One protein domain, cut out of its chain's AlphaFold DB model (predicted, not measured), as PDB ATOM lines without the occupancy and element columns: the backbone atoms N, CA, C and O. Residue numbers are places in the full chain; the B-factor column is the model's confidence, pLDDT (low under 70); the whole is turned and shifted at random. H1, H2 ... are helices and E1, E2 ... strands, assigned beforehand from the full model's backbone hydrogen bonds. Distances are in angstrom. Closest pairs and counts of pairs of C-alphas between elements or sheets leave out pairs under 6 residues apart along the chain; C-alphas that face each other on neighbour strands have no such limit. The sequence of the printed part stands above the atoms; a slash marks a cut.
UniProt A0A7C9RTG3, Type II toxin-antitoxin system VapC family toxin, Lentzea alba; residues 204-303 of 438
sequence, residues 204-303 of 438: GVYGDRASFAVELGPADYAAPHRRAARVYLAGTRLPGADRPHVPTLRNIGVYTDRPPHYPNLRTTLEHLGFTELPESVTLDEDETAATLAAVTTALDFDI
ATOM      1  N   GLY A 204      46.200  48.155 -20.503       91.50
ATOM      2  CA  GLY A 204      46.733  47.331 -21.578       91.50
ATOM      3  C   GLY A 204      46.659  45.835 -21.330       91.50
ATOM      4  O   GLY A 204      46.190  45.365 -20.295       91.50
ATOM      5  N   VAL A 205      47.124  45.092 -22.329       93.69
ATOM      6  CA  VAL A 205      47.247  43.635 -22.298       93.69
ATOM      7  C   VAL A 205      48.703  43.279 -22.032       93.69
ATOM      8  O   VAL A 205      49.589  43.751 -22.739       93.69
ATOM      9  N   TYR A 206      48.924  42.426 -21.040       91.38
ATOM     10  CA  TYR A 206      50.214  41.848 -20.691       91.38
ATOM     11  C   TYR A 206      50.185  40.366 -21.064       91.38
ATOM     12  O   TYR A 206      49.277  39.657 -20.630       91.38
ATOM     13  N   GLY A 207      51.156  39.910 -21.857       92.44
ATOM     14  CA  GLY A 207      51.194  38.549 -22.408       92.44
ATOM     15  C   GLY A 207      50.452  38.401 -23.741       92.44
ATOM     16  O   GLY A 207      50.043  39.390 -24.355       92.44
ATOM     17  N   ASP A 208      50.272  37.156 -24.186       94.06
ATOM     18  CA  ASP A 208      49.572  36.812 -25.427       94.06
ATOM     19  C   ASP A 208      48.201  36.189 -25.137       94.06
ATOM     20  O   ASP A 208      48.065  35.210 -24.407       94.06
ATOM     21  N   ARG A 209      47.147  36.741 -25.744       94.62
ATOM     22  CA  ARG A 209      45.778  36.244 -25.543       94.62
ATOM     23  C   ARG A 209      45.604  34.811 -26.035       94.62
ATOM     24  O   ARG A 209      44.708  34.135 -25.529       94.62
ATOM     25  N   ALA A 210      46.400  34.354 -27.005       92.25
ATOM     26  CA  ALA A 210      46.306  32.988 -27.512       92.25
ATOM     27  C   ALA A 210      46.883  31.946 -26.537       92.25
ATOM     28  O   ALA A 210      46.406  30.812 -26.548       92.25
ATOM     29  N   SER A 211      47.827  32.325 -25.668       90.56
ATOM     30  CA  SER A 211      48.398  31.470 -24.620       90.56
ATOM     31  C   SER A 211      47.903  31.889 -23.231       90.56
ATOM     32  O   SER A 211      46.912  31.347 -22.739       90.56
ATOM     33  N   PHE A 212      48.542  32.873 -22.609       91.38
ATOM     34  CA  PHE A 212      48.167  33.452 -21.329       91.38
ATOM     35  C   PHE A 212      48.363  34.967 -21.362       91.38
ATOM     36  O   PHE A 212      49.448  35.464 -21.667       91.38
ATOM     37  N   ALA A 213      47.312  35.704 -21.003       92.75
ATOM     38  CA  ALA A 213      47.389  37.151 -20.871       92.75
ATOM     39  C   ALA A 213      46.496  37.686 -19.757       92.75
ATOM     40  O   ALA A 213      45.443  37.130 -19.437       92.75
ATOM     41  N   VAL A 214      46.886  38.842 -19.231       89.12
ATOM     42  CA  VAL A 214      46.079  39.647 -18.316       89.12
ATOM     43  C   VAL A 214      45.873  41.017 -18.946       89.12
ATOM     44  O   VAL A 214      46.826  41.717 -19.271       89.12
ATOM     45  N   GLU A 215      44.622  41.411 -19.135       91.31
ATOM     46  CA  GLU A 215      44.254  42.765 -19.535       91.31
ATOM     47  C   GLU A 215      43.880  43.565 -18.291       91.31
ATOM     48  O   GLU A 215      42.930  43.211 -17.589       91.31
ATOM     49  N   LEU A 216      44.613  44.644 -18.032       89.12
ATOM     50  CA  LEU A 216      44.322  45.590 -16.963       89.12
ATOM     51  C   LEU A 216      43.624  46.823 -17.550       89.12
ATOM     52  O   LEU A 216      44.106  47.421 -18.513       89.12
ATOM     53  N   GLY A 217      42.501  47.224 -16.951       88.44
ATOM     54  CA  GLY A 217      41.814  48.482 -17.261       88.44
ATOM     55  C   GLY A 217      42.590  49.711 -16.772       88.44
ATOM     56  O   GLY A 217      43.717  49.572 -16.302       88.44
ATOM     57  N   PRO A 218      42.031  50.926 -16.858       88.50
ATOM     58  CA  PRO A 218      42.644  52.110 -16.256       88.50
ATOM     59  C   PRO A 218      42.803  51.956 -14.741       88.50
ATOM     60  O   PRO A 218      41.944  51.352 -14.094       88.50
ATOM     61  N   ALA A 219      43.895  52.480 -14.186       84.69
ATOM     62  CA  ALA A 219      44.077  52.535 -12.739       84.69
ATOM     63  C   ALA A 219      43.117  53.556 -12.102       84.69
ATOM     64  O   ALA A 219      42.858  54.621 -12.662       84.69
ATOM     65  N   ASP A 220      42.605  53.240 -10.916       80.94
ATOM     66  CA  ASP A 220      41.918  54.207 -10.064       80.94
ATOM     67  C   ASP A 220      42.907  54.669  -8.992       80.94
ATOM     68  O   ASP A 220      43.107  53.990  -7.989       80.94
ATOM     69  N   TYR A 221      43.565  55.809  -9.211       79.38
ATOM     70  CA  TYR A 221      44.563  56.307  -8.262       79.38
ATOM     71  C   TYR A 221      43.959  56.840  -6.951       79.38
ATOM     72  O   TYR A 221      44.688  57.037  -5.979       79.38
ATOM     73  N   ALA A 222      42.636  57.041  -6.894       69.25
ATOM     74  CA  ALA A 222      41.926  57.330  -5.648       69.25
ATOM     75  C   ALA A 222      41.610  56.046  -4.859       69.25
ATOM     76  O   ALA A 222      41.432  56.088  -3.643       69.25
ATOM     77  N   ALA A 223      41.568  54.898  -5.536       67.94
ATOM     78  CA  ALA A 223      41.386  53.587  -4.937       67.94
ATOM     79  C   ALA A 223      42.338  52.571  -5.603       67.94
ATOM     80  O   ALA A 223      41.870  51.746  -6.389       67.94
ATOM     81  N   PRO A 224      43.651  52.575  -5.277       60.47
ATOM     82  CA  PRO A 224      44.713  51.828  -5.985       60.47
ATOM     83  C   PRO A 224      44.400  50.360  -6.252       60.47
ATOM     84  O   PRO A 224      44.876  49.744  -7.202       60.47
ATOM     85  N   HIS A 225      43.627  49.763  -5.352       62.41
ATOM     86  CA  HIS A 225      43.292  48.353  -5.386       62.41
ATOM     87  C   HIS A 225      42.161  48.035  -6.372       62.41
ATOM     88  O   HIS A 225      41.971  46.864  -6.698       62.41
ATOM     89  N   ARG A 226      41.453  49.051  -6.876       68.69
ATOM     90  CA  ARG A 226      40.286  48.960  -7.755       68.69
ATOM     91  C   ARG A 226      40.667  49.140  -9.219       68.69
ATOM     92  O   ARG A 226      40.306  50.119  -9.862       68.69
ATOM     93  N   ARG A 227      41.348  48.140  -9.771       75.38
ATOM     94  CA  ARG A 227      41.616  48.048 -11.210       75.38
ATOM     95  C   ARG A 227      40.850  46.875 -11.799       75.38
ATOM     96  O   ARG A 227      40.965  45.759 -11.301       75.38
ATOM     97  N   ALA A 228      40.073  47.115 -12.854       81.00
ATOM     98  CA  ALA A 228      39.440  46.027 -13.591       81.00
ATOM     99  C   ALA A 228      40.524  45.147 -14.228       81.00
ATOM    100  O   ALA A 228      41.458  45.666 -14.839       81.00
ATOM    101  N   ALA A 229      40.384  43.830 -14.113       84.38
ATOM    102  CA  ALA A 229      41.299  42.875 -14.720       84.38
ATOM    103  C   ALA A 229      40.527  41.759 -15.420       84.38
ATOM    104  O   ALA A 229      39.537  41.248 -14.893       84.38
ATOM    105  N   ARG A 230      41.002  41.366 -16.601       88.00
ATOM    106  CA  ARG A 230      40.473  40.244 -17.384       88.00
ATOM    107  C   ARG A 230      41.606  39.276 -17.656       88.00
ATOM    108  O   ARG A 230      42.692  39.700 -18.038       88.00
ATOM    109  N   VAL A 231      41.348  37.986 -17.490       87.81
ATOM    110  CA  VAL A 231      42.342  36.942 -17.751       87.81
ATOM    111  C   VAL A 231      41.947  36.178 -19.005       87.81
ATOM    112  O   VAL A 231      40.779  35.835 -19.198       87.81
ATOM    113  N   TYR A 232      42.933  35.936 -19.855       90.81
ATOM    114  CA  TYR A 232      42.831  35.135 -21.062       90.81
ATOM    115  C   TYR A 232      43.697  33.896 -20.899       90.81
ATOM    116  O   TYR A 232      44.842  33.983 -20.455       90.81
ATOM    117  N   LEU A 233      43.139  32.750 -21.265       91.50
ATOM    118  CA  LEU A 233      43.818  31.468 -21.224       91.50
ATOM    119  C   LEU A 233      43.435  30.665 -22.468       91.50
ATOM    120  O   LEU A 233      42.250  30.465 -22.738       91.50
ATOM    121  N   ALA A 234      44.436  30.225 -23.226       90.00
ATOM    122  CA  ALA A 234      44.287  29.479 -24.472       90.00
ATOM    123  C   ALA A 234      43.291  30.137 -25.453       90.00
ATOM    124  O   ALA A 234      42.366  29.493 -25.952       90.00
ATOM    125  N   GLY A 235      43.401  31.454 -25.669       90.38
ATOM    126  CA  GLY A 235      42.500  32.209 -26.550       90.38
ATOM    127  C   GLY A 235      41.135  32.546 -25.946       90.38
ATOM    128  O   GLY A 235      40.358  33.278 -26.562       90.38
ATOM    129  N   THR A 236      40.827  32.051 -24.747       90.69
ATOM    130  CA  THR A 236      39.514  32.202 -24.116       90.69
ATOM    131  C   THR A 236      39.579  33.214 -22.982       90.69
ATOM    132  O   THR A 236      40.404  33.098 -22.078       90.69
ATOM    133  N   ARG A 237      38.686  34.207 -23.000       91.25
ATOM    134  CA  ARG A 237      38.485  35.091 -21.846       91.25
ATOM    135  C   ARG A 237      37.810  34.292 -20.736       91.25
ATOM    136  O   ARG A 237      36.699  33.803 -20.933       91.25
ATOM    137  N   LEU A 238      38.452  34.207 -19.578       87.25
ATOM    138  CA  LEU A 238      37.900  33.505 -18.430       87.25
ATOM    139  C   LEU A 238      36.702  34.276 -17.849       87.25
ATOM    140  O   LEU A 238      36.784  35.501 -17.686       87.25
ATOM    141  N   PRO A 239      35.588  33.594 -17.534       79.69
ATOM    142  CA  PRO A 239      34.453  34.214 -16.871       79.69
ATOM    143  C   PRO A 239      34.792  34.547 -15.411       79.69
ATOM    144  O   PRO A 239      35.412  33.770 -14.686       79.69
ATOM    145  N   GLY A 240      34.372  35.736 -14.989       68.94
ATOM    146  CA  GLY A 240      34.590  36.294 -13.658       68.94
ATOM    147  C   GLY A 240      34.181  37.766 -13.652       68.94
ATOM    148  O   GLY A 240      34.201  38.417 -14.698       68.94
ATOM    149  N   ALA A 241      33.758  38.296 -12.502       58.16
ATOM    150  CA  ALA A 241      33.513  39.733 -12.384       58.16
ATOM    151  C   ALA A 241      34.820  40.494 -12.663       58.16
ATOM    152  O   ALA A 241      35.875  40.047 -12.216       58.16
ATOM    153  N   ASP A 242      34.741  41.640 -13.349       62.16
ATOM    154  CA  ASP A 242      35.835  42.614 -13.405       62.16
ATOM    155  C   ASP A 242      36.096  43.044 -11.941       62.16
ATOM    156  O   ASP A 242      35.393  43.893 -11.391       62.16
ATOM    157  N   ARG A 243      36.990  42.337 -11.232       56.28
ATOM    158  CA  ARG A 243      37.103  42.474  -9.776       56.28
ATOM    159  C   ARG A 243      37.905  43.723  -9.425       56.28
ATOM    160  O   ARG A 243      38.999  43.891  -9.946       56.28
ATOM    161  N   PRO A 244      37.437  44.537  -8.466       52.66
ATOM    162  CA  PRO A 244      38.132  45.733  -8.008       52.66
ATOM    163  C   PRO A 244      39.182  45.426  -6.923       52.66
ATOM    164  O   PRO A 244      39.384  46.252  -6.043       52.66
ATOM    165  N   HIS A 245      39.801  44.237  -6.916       50.88
ATOM    166  CA  HIS A 245      40.775  43.857  -5.882       50.88
ATOM    167  C   HIS A 245      42.037  43.230  -6.485       50.88
ATOM    168  O   HIS A 245      42.225  42.016  -6.535       50.88
ATOM    169  N   VAL A 246      42.921  44.134  -6.899       53.50
ATOM    170  CA  VAL A 246      44.302  43.944  -7.361       53.50
ATOM    171  C   VAL A 246      45.242  43.188  -6.400       53.50
ATOM    172  O   VAL A 246      46.079  42.440  -6.910       53.50
ATOM    173  N   PRO A 247      45.158  43.307  -5.052       53.28
ATOM    174  CA  PRO A 247      46.132  42.669  -4.154       53.28
ATOM    175  C   PRO A 247      46.251  41.155  -4.354       53.28
ATOM    176  O   PRO A 247      47.317  40.576  -4.182       53.28
ATOM    177  N   THR A 248      45.169  40.507  -4.780       55.00
ATOM    178  CA  THR A 248      45.143  39.064  -5.002       55.00
ATOM    179  C   THR A 248      45.768  38.662  -6.348       55.00
ATOM    180  O   THR A 248      46.304  37.562  -6.451       55.00
ATOM    181  N   LEU A 249      45.780  39.551  -7.355       57.84
ATOM    182  CA  LEU A 249      46.502  39.345  -8.625       57.84
ATOM    183  C   LEU A 249      48.015  39.510  -8.453       57.84
ATOM    184  O   LEU A 249      48.778  38.740  -9.028       57.84
ATOM    185  N   ARG A 250      48.438  40.459  -7.606       56.91
ATOM    186  CA  ARG A 250      49.838  40.604  -7.164       56.91
ATOM    187  C   ARG A 250      50.373  39.295  -6.581       56.91
ATOM    188  O   ARG A 250      51.507  38.903  -6.833       56.91
ATOM    189  N   ASN A 251      49.517  38.571  -5.862       52.47
ATOM    190  CA  ASN A 251      49.884  37.298  -5.265       52.47
ATOM    191  C   ASN A 251      49.955  36.131  -6.266       52.47
ATOM    192  O   ASN A 251      50.442  35.070  -5.887       52.47
ATOM    193  N   ILE A 252      49.538  36.291  -7.533       55.22
ATOM    194  CA  ILE A 252      49.696  35.218  -8.530       55.22
ATOM    195  C   ILE A 252      51.176  34.882  -8.740       55.22
ATOM    196  O   ILE A 252      51.510  33.705  -8.830       55.22
ATOM    197  N   GLY A 253      52.056  35.889  -8.755       45.06
ATOM    198  CA  GLY A 253      53.504  35.670  -8.835       45.06
ATOM    199  C   GLY A 253      54.143  35.224  -7.515       45.06
ATOM    200  O   GLY A 253      55.177  34.569  -7.533       45.06
ATOM    201  N   VAL A 254      53.527  35.551  -6.371       41.75
ATOM    202  CA  VAL A 254      54.053  35.241  -5.024       41.75
ATOM    203  C   VAL A 254      53.710  33.813  -4.585       41.75
ATOM    204  O   VAL A 254      54.497  33.187  -3.891       41.75
ATOM    205  N   TYR A 255      52.567  33.255  -5.002       41.22
ATOM    206  CA  TYR A 255      52.153  31.897  -4.611       41.22
ATOM    207  C   TYR A 255      52.855  30.766  -5.376       41.22
ATOM    208  O   TYR A 255      52.550  29.591  -5.162       41.22
ATOM    209  N   THR A 256      53.791  31.085  -6.266       44.66
ATOM    210  CA  THR A 256      54.540  30.084  -7.021       44.66
ATOM    211  C   THR A 256      56.014  30.136  -6.632       44.66
ATOM    212  O   THR A 256      56.842  30.626  -7.389       44.66
ATOM    213  N   ASP A 257      56.378  29.535  -5.494       45.84
ATOM    214  CA  ASP A 257      57.781  29.230  -5.115       45.84
ATOM    215  C   ASP A 257      58.473  28.240  -6.094       45.84
ATOM    216  O   ASP A 257      59.523  27.657  -5.815       45.84
ATOM    217  N   ARG A 258      57.836  27.964  -7.233       53.44
ATOM    218  CA  ARG A 258      58.185  27.000  -8.275       53.44
ATOM    219  C   ARG A 258      57.827  27.605  -9.636       53.44
ATOM    220  O   ARG A 258      56.946  28.465  -9.672       53.44
ATOM    221  N   PRO A 259      58.433  27.131 -10.741       57.88
ATOM    222  CA  PRO A 259      58.047  27.557 -12.081       57.88
ATOM    223  C   PRO A 259      56.519  27.513 -12.256       57.88
ATOM    224  O   PRO A 259      55.877  26.574 -11.754       57.88
ATOM    225  N   PRO A 260      55.911  28.530 -12.894       64.19
ATOM    226  CA  PRO A 260      54.465  28.637 -13.011       64.19
ATOM    227  C   PRO A 260      53.931  27.585 -13.988       64.19
ATOM    228  O   PRO A 260      53.638  27.866 -15.143       64.19
ATOM    229  N   HIS A 261      53.760  26.353 -13.512       73.56
ATOM    230  CA  HIS A 261      53.043  25.323 -14.248       73.56
ATOM    231  C   HIS A 261      51.529  25.441 -14.008       73.56
ATOM    232  O   HIS A 261      51.074  25.892 -12.943       73.56
ATOM    233  N   TYR A 262      50.734  24.976 -14.972       76.62
ATOM    234  CA  TYR A 262      49.283  25.166 -14.978       76.62
ATOM    235  C   TYR A 262      48.544  24.752 -13.684       76.62
ATOM    236  O   TYR A 262      47.683  25.517 -13.259       76.62
ATOM    237  N   PRO A 263      48.863  23.640 -12.986       79.19
ATOM    238  CA  PRO A 263      48.167  23.276 -11.742       79.19
ATOM    239  C   PRO A 263      48.220  24.347 -10.636       79.19
ATOM    240  O   PRO A 263      47.226  24.575  -9.942       79.19
ATOM    241  N   ASN A 264      49.356  25.041 -10.500       74.56
ATOM    242  CA  ASN A 264      49.508  26.128  -9.526       74.56
ATOM    243  C   ASN A 264      48.697  27.350  -9.962       74.56
ATOM    244  O   ASN A 264      47.900  27.871  -9.184       74.56
ATOM    245  N   LEU A 265      48.850  27.762 -11.226       79.94
ATOM    246  CA  LEU A 265      48.117  28.896 -11.787       79.94
ATOM    247  C   LEU A 265      46.602  28.677 -11.703       79.94
ATOM    248  O   LEU A 265      45.877  29.580 -11.298       79.94
ATOM    249  N   ARG A 266      46.128  27.468 -12.024       82.94
ATOM    250  CA  ARG A 266      44.721  27.071 -11.927       82.94
ATOM    251  C   ARG A 266      44.188  27.274 -10.512       82.94
ATOM    252  O   ARG A 266      43.181  27.950 -10.351       82.94
ATOM    253  N   THR A 267      44.883  26.745  -9.504       79.62
ATOM    254  CA  THR A 267      44.489  26.889  -8.091       79.62
ATOM    255  C   THR A 267      44.360  28.362  -7.701       79.62
ATOM    256  O   THR A 267      43.381  28.767  -7.073       79.62
ATOM    257  N   THR A 268      45.314  29.192  -8.126       77.00
ATOM    258  CA  THR A 268      45.272  30.633  -7.871       77.00
ATOM    259  C   THR A 268      44.098  31.306  -8.582       77.00
ATOM    260  O   THR A 268      43.383  32.094  -7.966       77.00
ATOM    261  N   LEU A 269      43.848  30.983  -9.853       79.94
ATOM    262  CA  LEU A 269      42.716  31.518 -10.616       79.94
ATOM    263  C   LEU A 269      41.365  31.112  -9.999       79.94
ATOM    264  O   LEU A 269      40.470  31.950  -9.895       79.94
ATOM    265  N   GLU A 270      41.227  29.876  -9.517       82.25
ATOM    266  CA  GLU A 270      40.036  29.414  -8.788       82.25
ATOM    267  C   GLU A 270      39.855  30.179  -7.472       82.25
ATOM    268  O   GLU A 270      38.750  30.629  -7.167       82.25
ATOM    269  N   HIS A 271      40.936  30.403  -6.715       76.69
ATOM    270  CA  HIS A 271      40.899  31.204  -5.487       76.69
ATOM    271  C   HIS A 271      40.487  32.661  -5.753       76.69
ATOM    272  O   HIS A 271      39.752  33.275  -4.977       76.69
ATOM    273  N   LEU A 272      40.909  33.200  -6.896       72.44
ATOM    274  CA  LEU A 272      40.496  34.509  -7.397       72.44
ATOM    275  C   LEU A 272      39.039  34.537  -7.883       72.44
ATOM    276  O   LEU A 272      38.486  35.613  -8.128       72.44
ATOM    277  N   GLY A 273      38.393  33.374  -7.969       75.00
ATOM    278  CA  GLY A 273      37.010  33.215  -8.391       75.00
ATOM    279  C   GLY A 273      36.817  33.258  -9.904       75.00
ATOM    280  O   GLY A 273      35.698  33.531 -10.338       75.00
ATOM    281  N   PHE A 274      37.870  33.018 -10.692       79.62
ATOM    282  CA  PHE A 274      37.708  32.653 -12.097       79.62
ATOM    283  C   PHE A 274      37.154  31.231 -12.168       79.62
ATOM    284  O   PHE A 274      37.611  30.332 -11.460       79.62
ATOM    285  N   THR A 275      36.150  31.033 -13.012       82.44
ATOM    286  CA  THR A 275      35.453  29.750 -13.152       82.44
ATOM    287  C   THR A 275      35.637  29.180 -14.553       82.44
ATOM    288  O   THR A 275      36.228  29.822 -15.418       82.44
ATOM    289  N   GLU A 276      35.137  27.962 -14.784       86.81
ATOM    290  CA  GLU A 276      35.159  27.310 -16.108       86.81
ATOM    291  C   GLU A 276      36.577  27.129 -16.682       86.81
ATOM    292  O   GLU A 276      36.793  27.158 -17.892       86.81
ATOM    293  N   LEU A 277      37.564  26.922 -15.801       86.50
ATOM    294  CA  LEU A 277      38.948  26.720 -16.213       86.50
ATOM    295  C   LEU A 277      39.109  25.372 -16.947       86.50
ATOM    296  O   LEU A 277      38.716  24.334 -16.393       86.50
ATOM    297  N   PRO A 278      39.744  25.344 -18.133       86.38
ATOM    298  CA  PRO A 278      40.000  24.113 -18.885       86.38
ATOM    299  C   PRO A 278      40.767  23.082 -18.047       86.38
ATOM    300  O   PRO A 278      41.660  23.441 -17.284       86.38
ATOM    301  N   GLU A 279      40.438  21.794 -18.168       85.00
ATOM    302  CA  GLU A 279      41.062  20.728 -17.359       85.00
ATOM    303  C   GLU A 279      42.588  20.673 -17.524       85.00
ATOM    304  O   GLU A 279      43.311  20.449 -16.554       85.00
ATOM    305  N   SER A 280      43.085  20.967 -18.727       85.69
ATOM    306  CA  SER A 280      44.511  21.047 -19.041       85.69
ATOM    307  C   SER A 280      44.788  22.146 -20.061       85.69
ATOM    308  O   SER A 280      44.040  22.284 -21.031       85.69
ATOM    309  N   VAL A 281      45.892  22.867 -19.885       88.25
ATOM    310  CA  VAL A 281      46.432  23.832 -20.851       88.25
ATOM    311  C   VAL A 281      47.942  23.662 -20.905       88.25
ATOM    312  O   VAL A 281      48.582  23.492 -19.867       88.25
ATOM    313  N   THR A 282      48.504  23.710 -22.110       86.50
ATOM    314  CA  THR A 282      49.951  23.828 -22.294       86.50
ATOM    315  C   THR A 282      50.323  25.295 -22.158       86.50
ATOM    316  O   THR A 282      49.839  26.123 -22.927       86.50
ATOM    317  N   LEU A 283      51.162  25.604 -21.177       86.44
ATOM    318  CA  LEU A 283      51.721  26.932 -20.972       86.44
ATOM    319  C   LEU A 283      53.218  26.874 -21.224       86.44
ATOM    320  O   LEU A 283      53.872  25.911 -20.823       86.44
ATOM    321  N   ASP A 284      53.739  27.911 -21.864       88.50
ATOM    322  CA  ASP A 284      55.161  28.197 -21.803       88.50
ATOM    323  C   ASP A 284      55.451  28.834 -20.436       88.50
ATOM    324  O   ASP A 284      54.839  29.843 -20.066       88.50
ATOM    325  N   GLU A 285      56.302  28.189 -19.639       83.38
ATOM    326  CA  GLU A 285      56.569  28.612 -18.261       83.38
ATOM    327  C   GLU A 285      57.280  29.972 -18.217       83.38
ATOM    328  O   GLU A 285      56.952  30.796 -17.360       83.38
ATOM    329  N   ASP A 286      58.183  30.237 -19.164       84.06
ATOM    330  CA  ASP A 286      58.973  31.467 -19.216       84.06
ATOM    331  C   ASP A 286      58.107  32.652 -19.669       84.06
ATOM    332  O   ASP A 286      58.120  33.713 -19.035       84.06
ATOM    333  N   GLU A 287      57.282  32.479 -20.708       87.69
ATOM    334  CA  GLU A 287      56.338  33.511 -21.163       87.69
ATOM    335  C   GLU A 287      55.263  33.811 -20.107       87.69
ATOM    336  O   GLU A 287      54.889  34.972 -19.882       87.69
ATOM    337  N   THR A 288      54.781  32.773 -19.415       87.06
ATOM    338  CA  THR A 288      53.816  32.924 -18.318       87.06
ATOM    339  C   THR A 288      54.445  33.691 -17.156       87.06
ATOM    340  O   THR A 288      53.843  34.642 -16.652       87.06
ATOM    341  N   ALA A 289      55.672  33.338 -16.759       82.44
ATOM    342  CA  ALA A 289      56.408  34.041 -15.710       82.44
ATOM    343  C   ALA A 289      56.649  35.515 -16.069       82.44
ATOM    344  O   ALA A 289      56.378  36.400 -15.253       82.44
ATOM    345  N   ALA A 290      57.085  35.796 -17.301       84.31
ATOM    346  CA  ALA A 290      57.300  37.158 -17.787       84.31
ATOM    347  C   ALA A 290      56.004  37.988 -17.760       84.31
ATOM    348  O   ALA A 290      56.011  39.145 -17.331       84.31
ATOM    349  N   THR A 291      54.877  37.384 -18.148       88.06
ATOM    350  CA  THR A 291      53.555  38.025 -18.095       88.06
ATOM    351  C   THR A 291      53.169  38.394 -16.664       88.06
ATOM    352  O   THR A 291      52.783  39.534 -16.399       88.06
ATOM    353  N   LEU A 292      53.311  37.463 -15.717       83.69
ATOM    354  CA  LEU A 292      52.991  37.700 -14.306       83.69
ATOM    355  C   LEU A 292      53.897  38.763 -13.670       83.69
ATOM    356  O   LEU A 292      53.414  39.602 -12.906       83.69
ATOM    357  N   ALA A 293      55.186  38.771 -14.012       81.19
ATOM    358  CA  ALA A 293      56.129  39.787 -13.552       81.19
ATOM    359  C   ALA A 293      55.763  41.187 -14.077       81.19
ATOM    360  O   ALA A 293      55.784  42.159 -13.316       81.19
ATOM    361  N   ALA A 294      55.365  41.296 -15.349       86.06
ATOM    362  CA  ALA A 294      54.945  42.561 -15.947       86.06
ATOM    363  C   ALA A 294      53.647  43.099 -15.318       86.06
ATOM    364  O   ALA A 294      53.567  44.283 -14.990       86.06
ATOM    365  N   VAL A 295      52.664  42.224 -15.076       85.25
ATOM    366  CA  VAL A 295      51.425  42.568 -14.359       85.25
ATOM    367  C   VAL A 295      51.743  43.048 -12.946       85.25
ATOM    368  O   VAL A 295      51.289  44.115 -12.551       85.25
ATOM    369  N   THR A 296      52.565  42.306 -12.203       81.38
ATOM    370  CA  THR A 296      52.967  42.678 -10.835       81.38
ATOM    371  C   THR A 296      53.648  44.043 -10.808       81.38
ATOM    372  O   THR A 296      53.280  44.893 -10.006       81.38
ATOM    373  N   THR A 297      54.575  44.290 -11.737       83.38
ATOM    374  CA  THR A 297      55.276  45.578 -11.850       83.38
ATOM    375  C   THR A 297      54.310  46.734 -12.117       83.38
ATOM    376  O   THR A 297      54.425  47.786 -11.492       83.38
ATOM    377  N   ALA A 298      53.331  46.545 -13.008       84.69
ATOM    378  CA  ALA A 298      52.328  47.568 -13.303       84.69
ATOM    379  C   ALA A 298      51.432  47.871 -12.091       84.69
ATOM    380  O   ALA A 298      51.151  49.032 -11.802       84.69
ATOM    381  N   LEU A 299      51.006  46.835 -11.366       82.00
ATOM    382  CA  LEU A 299      50.163  46.981 -10.180       82.00
ATOM    383  C   LEU A 299      50.917  47.638  -9.015       82.00
ATOM    384  O   LEU A 299      50.356  48.499  -8.341       82.00
ATOM    385  N   ASP A 300      52.184  47.276  -8.799       80.06
ATOM    386  CA  ASP A 300      53.036  47.894  -7.776       80.06
ATOM    387  C   ASP A 300      53.273  49.376  -8.080       80.06
ATOM    388  O   ASP A 300      53.164  50.214  -7.182       80.06
ATOM    389  N   PHE A 301      53.501  49.715  -9.353       84.62
ATOM    390  CA  PHE A 301      53.595  51.103  -9.794       84.62
ATOM    391  C   PHE A 301      52.316  51.884  -9.460       84.62
ATOM    392  O   PHE A 301      52.397  52.974  -8.896       84.62
ATOM    393  N   ASP A 302      51.135  51.332  -9.754       82.62
ATOM    394  CA  ASP A 302      49.867  52.018  -9.495       82.62
ATOM    395  C   ASP A 302      49.566  52.194  -8.003       82.62
ATOM    396  O   ASP A 302      49.065  53.244  -7.582       82.62
ATOM    397  N   ILE A 303      49.882  51.179  -7.195       75.12
ATOM    398  CA  ILE A 303      49.772  51.241  -5.735       75.12
ATOM    399  C   ILE A 303      50.667  52.353  -5.198       75.12
ATOM    400  O   ILE A 303      50.211  53.170  -4.395       75.12
TER     401      ILE A 303
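Overview. This is residues 204 to 303 of the 438 residues of the protein "Type II toxin-antitoxin system VapC family toxin" of Lentzea alba (UniProt A0A7C9RTG3). What is the main picture? A small three-stranded antiparallel sheet has the long helix H3 lying lengthwise over E1 and E2 on one face; the short H1 packs on H3, and H2 comes near H1, neither being on the sheet. What is its make-up? The 100 printed residues, with order E1 E2 E3 H1 H2 H3, are of mixed class, in two layers, H3 on the sheet E1 E2 E3; that sheet is a meander, each strand the antiparallel neighbour of the one before. How large is it? It is compact, radius of gyration of the C-alphas 12.5 A, yet elongated, spanning 39 by 25 by 22 A.

Along the chain. Where are the strands? E1 is residues 204 to 207, from C-alpha 204 at (46.733, 47.331, -21.578); E2 is 212 to 216, 13.5 A, and E3 229 to 233, 13.4 A. Where are the helices? H1 is 247 to 254, H2 262 to 271, 14.0 A, and H3 285 to 303, 26.7 A, ending at C-alpha 303 (49.772, 51.241, -5.735).

Arrangement. How do the strands pair? In hairpin E1 and E2, N 206 and O 214 are 2.8 A apart; in hairpin E2 and E3, N 215 and O 230 are 2.8 A apart. Where is H3? Its height over the sheet is 9.2 A, and it runs along the strands, at 5 degrees to E1 on the local plane; the closest C-alphas of E1 and H3, Gly 207 and Thr 291, are 4.9 A apart. And H1 and H2? H1 touches H3, closest C-alphas Arg 250 and Thr 296, 5.3 A, opposite ways at a steep tilt of 37 degrees, only just past shallow. H1 and H2 are close but not clearly touching, closest C-alphas Ile 252 and Thr 268, 6.4 A. Are the helix backbones complete? Every O i to N i+4 pair is within hydrogen-bond range in H2 and H3; H1 has 1 of 4, and 3 of 5 O i to N i+3 pairs.

Size, cuts and confidence. Which links are long? E2 to E3, E3 to H1 and H2 to H3 are long, and the printed part has no cut. Where is confidence low? pLDDT is under 70 in residues 222 to 226 and 240 to 260.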